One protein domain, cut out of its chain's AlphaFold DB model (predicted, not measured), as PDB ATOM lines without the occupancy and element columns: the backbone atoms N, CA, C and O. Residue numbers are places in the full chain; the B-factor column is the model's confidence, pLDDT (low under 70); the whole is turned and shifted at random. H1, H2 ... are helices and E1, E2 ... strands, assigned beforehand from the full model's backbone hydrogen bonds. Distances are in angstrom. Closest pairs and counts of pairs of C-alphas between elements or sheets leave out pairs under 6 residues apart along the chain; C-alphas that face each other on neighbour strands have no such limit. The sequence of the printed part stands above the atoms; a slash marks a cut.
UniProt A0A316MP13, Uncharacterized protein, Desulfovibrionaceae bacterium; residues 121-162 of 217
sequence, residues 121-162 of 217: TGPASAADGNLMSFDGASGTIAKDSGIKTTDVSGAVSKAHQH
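Overview. This is residues 121 to 162 of the 217 residues of an uncharacterized protein of Desulfovibrionaceae bacterium (UniProt A0A316MP13). A two-stranded hairpin, E1 and E2, makes the body, and H1 follows E2 directly and leads away from it, with residues 153 to 162 sticking out as an arm that adds to the length. Residues 121 to 129, with no named element, run alongside the hairpin before E1. The printed part has 42 residues with two named strands and one named helix, in the order E1, E2, H1; the sheet has the order E1 - E2 and is antiparallel, and the class is mixed, helices and strands. The whole is loose, with a radius of gyration of the C-alphas of 13.1 A, and flat, spanning 40 by 20 by 9 A.

Arrangement. Look first at E1, residues 130 to 134, and E2, residues 142 to 148, a hairpin of antiparallel neighbours with 144 degrees between their directions. C-alphas 130 and 148 face each other at 4.2 A, and C-alphas 134 and 142 at 4.5 A. Between the strands you will find N 131 and O 147 within hydrogen-bond range at 2.9 A, and N 143 and O 133 at 2.7 A. A tight link joins E2 to H1, residues 149 to 158. The closest C-alphas of E1 and H1 are those of Asn 130 and Thr 149, 6.0 A apart, while their centres are 15.4 A apart. In H1 every O i to N i+4 pair is within hydrogen-bond range.

Along the chain. Find C-alpha 130 at (162.324, 172.380, 63.669); from there E1 runs 13.1 A to C-alpha 134. E2 runs 15.5 A from C-alpha 142 at (162.817, 166.830, 52.947) to C-alpha 148. H1 then runs 14.3 A from C-alpha 149 to C-alpha 158 at (162.704, 164.028, 81.146).

Size, cuts and confidence. The two C-alphas farthest apart are those of Thr 121 and His 162, 40.8 A. Without residues 153 to 162, which stand free, the body spans 28 by 17 by 9 A. The printed part has no cut, and the link from E1 to E2, with 7 residues between them, is short. The mean pLDDT of the printed part is 90.9, and no printed residue is under 70.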
ATOM      1  N   THR A 121     165.821 168.057  48.270       89.56
ATOM      2  CA  THR A 121     165.140 169.352  48.189       89.56
ATOM      3  C   THR A 121     164.336 169.609  49.457       89.56
ATOM      4  O   THR A 121     163.688 168.709  49.990       89.56
ATOM      5  N   GLY A 122     164.420 170.834  49.980       89.88
ATOM      6  CA  GLY A 122     163.649 171.260  51.147       89.88
ATOM      7  C   GLY A 122     162.177 171.539  50.816       89.88
ATOM      8  O   GLY A 122     161.828 171.710  49.645       89.88
ATOM      9  N   PRO A 123     161.306 171.636  51.835       90.62
ATOM     10  CA  PRO A 123     159.930 172.077  51.636       90.62
ATOM     11  C   PRO A 123     159.887 173.557  51.215       90.62
ATOM     12  O   PRO A 123     160.836 174.305  51.442       90.62
ATOM     13  N   ALA A 124     158.750 174.014  50.677       93.38
ATOM     14  CA  ALA A 124     158.545 175.428  50.324       93.38
ATOM     15  C   ALA A 124     158.739 176.390  51.515       93.38
ATOM     16  O   ALA A 124     159.075 177.558  51.331       93.38
ATOM     17  N   SER A 125     158.535 175.895  52.737       93.69
ATOM     18  CA  SER A 125     158.817 176.597  53.988       93.69
ATOM     19  C   SER A 125     159.094 175.597  55.111       93.69
ATOM     20  O   SER A 125     158.500 174.518  55.125       93.69
ATOM     21  N   ALA A 126     159.910 175.993  56.087       95.31
ATOM     22  CA  ALA A 126     160.100 175.293  57.356       95.31
ATOM     23  C   ALA A 126     160.100 176.310  58.505       95.31
ATOM     24  O   ALA A 126     160.499 177.462  58.313       95.31
ATOM     25  N   ALA A 127     159.642 175.906  59.686       96.81
ATOM     26  CA  ALA A 127     159.721 176.739  60.876       96.81
ATOM     27  C   ALA A 127     161.112 176.645  61.518       96.81
ATOM     28  O   ALA A 127     161.714 175.572  61.590       96.81
ATOM     29  N   ASP A 128     161.608 177.777  62.018       96.31
ATOM     30  CA  ASP A 128     162.901 177.832  62.695       96.31
ATOM     31  C   ASP A 128     162.956 176.895  63.916       96.31
ATOM     32  O   ASP A 128     161.981 176.728  64.666       96.31
ATOM     33  N   GLY A 129     164.115 176.260  64.088       94.69
ATOM     34  CA  GLY A 129     164.382 175.291  65.146       94.69
ATOM     35  C   GLY A 129     163.682 173.934  65.001       94.69
ATOM     36  O   GLY A 129     163.871 173.087  65.880       94.69
ATOM     37  N   ASN A 130     162.894 173.698  63.945       97.19
ATOM     38  CA  ASN A 130     162.324 172.380  63.669       97.19
ATOM     39  C   ASN A 130     163.364 171.437  63.034       97.19
ATOM     40  O   ASN A 130     164.256 171.860  62.300       97.19
ATOM     41  N   LEU A 131     163.242 170.134  63.305       95.50
ATOM     42  CA  LEU A 131     164.090 169.104  62.704       95.50
ATOM     43  C   LEU A 131     163.630 168.749  61.284       95.50
ATOM     44  O   LEU A 131     162.432 168.703  60.992       95.50
ATOM     45  N   MET A 132     164.589 168.430  60.417       94.56
ATOM     46  CA  MET A 132     164.332 167.903  59.076       94.56
ATOM     47  C   MET A 132     163.929 166.420  59.134       94.56
ATOM     48  O   MET A 132     164.461 165.649  59.930       94.56
ATOM     49  N   SER A 133     162.991 166.017  58.276       93.06
ATOM     50  CA  SER A 133     162.635 164.612  58.035       93.06
ATOM     51  C   SER A 133     162.396 164.362  56.545       93.06
ATOM     52  O   SER A 133     162.158 165.311  55.808       93.06
ATOM     53  N   PHE A 134     162.439 163.113  56.079       93.06
ATOM     54  CA  PHE A 134     162.077 162.790  54.693       93.06
ATOM     55  C   PHE A 134     160.556 162.687  54.504       93.06
ATOM     56  O   PHE A 134     159.811 162.352  55.432       93.06
ATOM     57  N   ASP A 135     160.091 162.951  53.283       85.88
ATOM     58  CA  ASP A 135     158.686 162.821  52.880       85.88
ATOM     59  C   ASP A 135     158.140 161.388  53.021       85.88
ATOM     60  O   ASP A 135     156.948 161.211  53.269       85.88
ATOM     61  N   GLY A 136     159.022 160.386  52.951       85.12
ATOM     62  CA  GLY A 136     158.702 158.961  53.015       85.12
ATOM     63  C   GLY A 136     158.343 158.336  51.664       85.12
ATOM     64  O   GLY A 136     157.998 157.158  51.636       85.12
ATOM     65  N   ALA A 137     158.426 159.087  50.561       79.31
ATOM     66  CA  ALA A 137     158.071 158.616  49.223       79.31
ATOM     67  C   ALA A 137     159.288 158.530  48.295       79.31
ATOM     68  O   ALA A 137     159.492 157.511  47.640       79.31
ATOM     69  N   SER A 138     160.101 159.586  48.245       73.75
ATOM     70  CA  SER A 138     161.160 159.738  47.238       73.75
ATOM     71  C   SER A 138     162.575 159.563  47.797       73.75
ATOM     72  O   SER A 138     163.508 159.283  47.048       73.75
ATOM     73  N   GLY A 139     162.758 159.737  49.114       77.88
ATOM     74  CA  GLY A 139     164.087 159.773  49.743       77.88
ATOM     75  C   GLY A 139     164.939 160.982  49.323       77.88
ATOM     76  O   GLY A 139     166.106 161.066  49.698       77.88
ATOM     77  N   THR A 140     164.357 161.906  48.555       86.25
ATOM     78  CA  THR A 140     164.988 163.112  47.995       86.25
ATOM     79  C   THR A 140     164.190 164.379  48.301       86.25
ATOM     80  O   THR A 140     164.603 165.482  47.950       86.25
ATOM     81  N   ILE A 141     163.060 164.261  48.996       90.00
ATOM     82  CA  ILE A 141     162.289 165.406  49.477       90.00
ATOM     83  C   ILE A 141     162.351 165.415  51.000       90.00
ATOM     84  O   ILE A 141     161.925 164.470  51.673       90.00
ATOM     85  N   ALA A 142     162.893 166.500  51.539       93.06
ATOM     86  CA  ALA A 142     162.817 166.830  52.947       93.06
ATOM     87  C   ALA A 142     161.509 167.579  53.243       93.06
ATOM     88  O   ALA A 142     161.002 168.358  52.439       93.06
ATOM     89  N   LYS A 143     160.980 167.371  54.443       93.62
ATOM     90  CA  LYS A 143     159.855 168.097  55.023       93.62
ATOM     91  C   LYS A 143     160.229 168.600  56.412       93.62
ATOM     92  O   LYS A 143     161.088 168.033  57.095       93.62
ATOM     93  N   ASP A 144     159.522 169.634  56.840       95.19
ATOM     94  CA  ASP A 144     159.509 170.043  58.237       95.19
ATOM     95  C   ASP A 144     158.827 168.939  59.065       95.19
ATOM     96  O   ASP A 144     157.692 168.552  58.782       95.19
ATOM     97  N   SER A 145     159.535 168.381  60.051       94.88
ATOM     98  CA  SER A 145     158.987 167.322  60.911       94.88
ATOM     99  C   SER A 145     157.867 167.807  61.837       94.88
ATOM    100  O   SER A 145     157.133 166.983  62.380       94.88
ATOM    101  N   GLY A 146     157.764 169.120  62.069       95.50
ATOM    102  CA  GLY A 146     156.944 169.705  63.128       95.50
ATOM    103  C   GLY A 146     157.514 169.506  64.539       95.50
ATOM    104  O   GLY A 146     156.912 169.977  65.499       95.50
ATOM    105  N   ILE A 147     158.661 168.831  64.680       96.44
ATOM    106  CA  ILE A 147     159.319 168.557  65.960       96.44
ATOM    107  C   ILE A 147     160.397 169.612  66.191       96.44
ATOM    108  O   ILE A 147     161.343 169.715  65.404       96.44
ATOM    109  N   LYS A 148     160.303 170.367  67.290       96.88
ATOM    110  CA  LYS A 148     161.346 171.330  67.658       96.88
ATOM    111  C   LYS A 148     162.535 170.637  68.302       96.88
ATOM    112  O   LYS A 148     162.389 169.707  69.094       96.88
ATOM    113  N   THR A 149     163.727 171.170  68.058       96.19
ATOM    114  CA  THR A 149     164.945 170.785  68.790       96.19
ATOM    115  C   THR A 149     164.774 170.920  70.309       96.19
ATOM    116  O   THR A 149     165.273 170.087  71.068       96.19
ATOM    117  N   THR A 150     163.999 171.909  70.770       95.81
ATOM    118  CA  THR A 150     163.653 172.101  72.187       95.81
ATOM    119  C   THR A 150     162.782 170.984  72.752       95.81
ATOM    120  O   THR A 150     162.963 170.609  73.909       95.81
ATOM    121  N   ASP A 151     161.873 170.422  71.951       94.69
ATOM    122  CA  ASP A 151     160.998 169.329  72.386       94.69
ATOM    123  C   ASP A 151     161.807 168.045  72.574       94.69
ATOM    124  O   ASP A 151     161.657 167.360  73.585       94.69
ATOM    125  N   VAL A 152     162.734 167.764  71.649       94.75
ATOM    126  CA  VAL A 152     163.676 166.641  71.769       94.75
ATOM    127  C   VAL A 152     164.571 166.812  72.995       94.75
ATOM    128  O   VAL A 152     164.686 165.888  73.797       94.75
ATOM    129  N   SER A 153     165.149 167.999  73.193       92.62
ATOM    130  CA  SER A 153     165.961 168.304  74.380       92.62
ATOM    131  C   SER A 153     165.175 168.110  75.685       92.62
ATOM    132  O   SER A 153     165.662 167.502  76.643       92.62
ATOM    133  N   GLY A 154     163.917 168.561  75.705       91.94
ATOM    134  CA  GLY A 154     163.008 168.370  76.829       91.94
ATOM    135  C   GLY A 154     162.666 166.900  77.078       91.94
ATOM    136  O   GLY A 154     162.663 166.469  78.230       91.94
ATOM    137  N   ALA A 155     162.413 166.119  76.026       92.00
ATOM    138  CA  ALA A 155     162.149 164.685  76.130       92.00
ATOM    139  C   ALA A 155     163.362 163.922  76.682       92.00
ATOM    140  O   ALA A 155     163.205 163.126  77.604       92.00
ATOM    141  N   VAL A 156     164.570 164.222  76.193       92.31
ATOM    142  CA  VAL A 156     165.822 163.623  76.687       92.31
ATOM    143  C   VAL A 156     166.046 163.967  78.160       92.31
ATOM    144  O   VAL A 156     166.331 163.086  78.964       92.31
ATOM    145  N   SER A 157     165.826 165.225  78.545       88.25
ATOM    146  CA  SER A 157     165.984 165.681  79.933       88.25
ATOM    147  C   SER A 157     164.957 165.058  80.894       88.25
ATOM    148  O   SER A 157     165.218 164.913  82.088       88.25
ATOM    149  N   LYS A 158     163.778 164.683  80.384       88.94
ATOM    150  CA  LYS A 158     162.704 164.028  81.146       88.94
ATOM    151  C   LYS A 158     162.752 162.502  81.102       88.94
ATOM    152  O   LYS A 158     162.056 161.884  81.899       88.94
ATOM    153  N   ALA A 159     163.559 161.887  80.236       82.88
ATOM    154  CA  ALA A 159     163.635 160.429  80.085       82.88
ATOM    155  C   ALA A 159     164.004 159.691  81.390       82.88
ATOM    156  O   ALA A 159     163.735 158.499  81.521       82.88
ATOM    157  N   HIS A 160     164.569 160.407  82.366       76.75
ATOM    158  CA  HIS A 160     164.945 159.896  83.686       76.75
ATOM    159  C   HIS A 160     164.155 160.536  84.838       76.75
ATOM    160  O   HIS A 160     164.598 160.512  85.982       76.75
ATOM    161  N   GLN A 161     162.999 161.141  84.555       86.25
ATOM    162  CA  GLN A 161     162.117 161.694  85.579       86.25
ATOM    163  C   GLN A 161     160.915 160.779  85.794       86.25
ATOM    164  O   GLN A 161     160.248 160.357  84.851       86.25
ATOM    165  N   HIS A 162     160.601 160.525  87.059       87.69
ATOM    166  CA  HIS A 162     159.420 159.776  87.465       87.69
ATOM    167  C   HIS A 162     158.539 160.662  88.346       87.69
ATOM    168  O   HIS A 162     159.040 161.388  89.201       87.69
TER     169      HIS A 162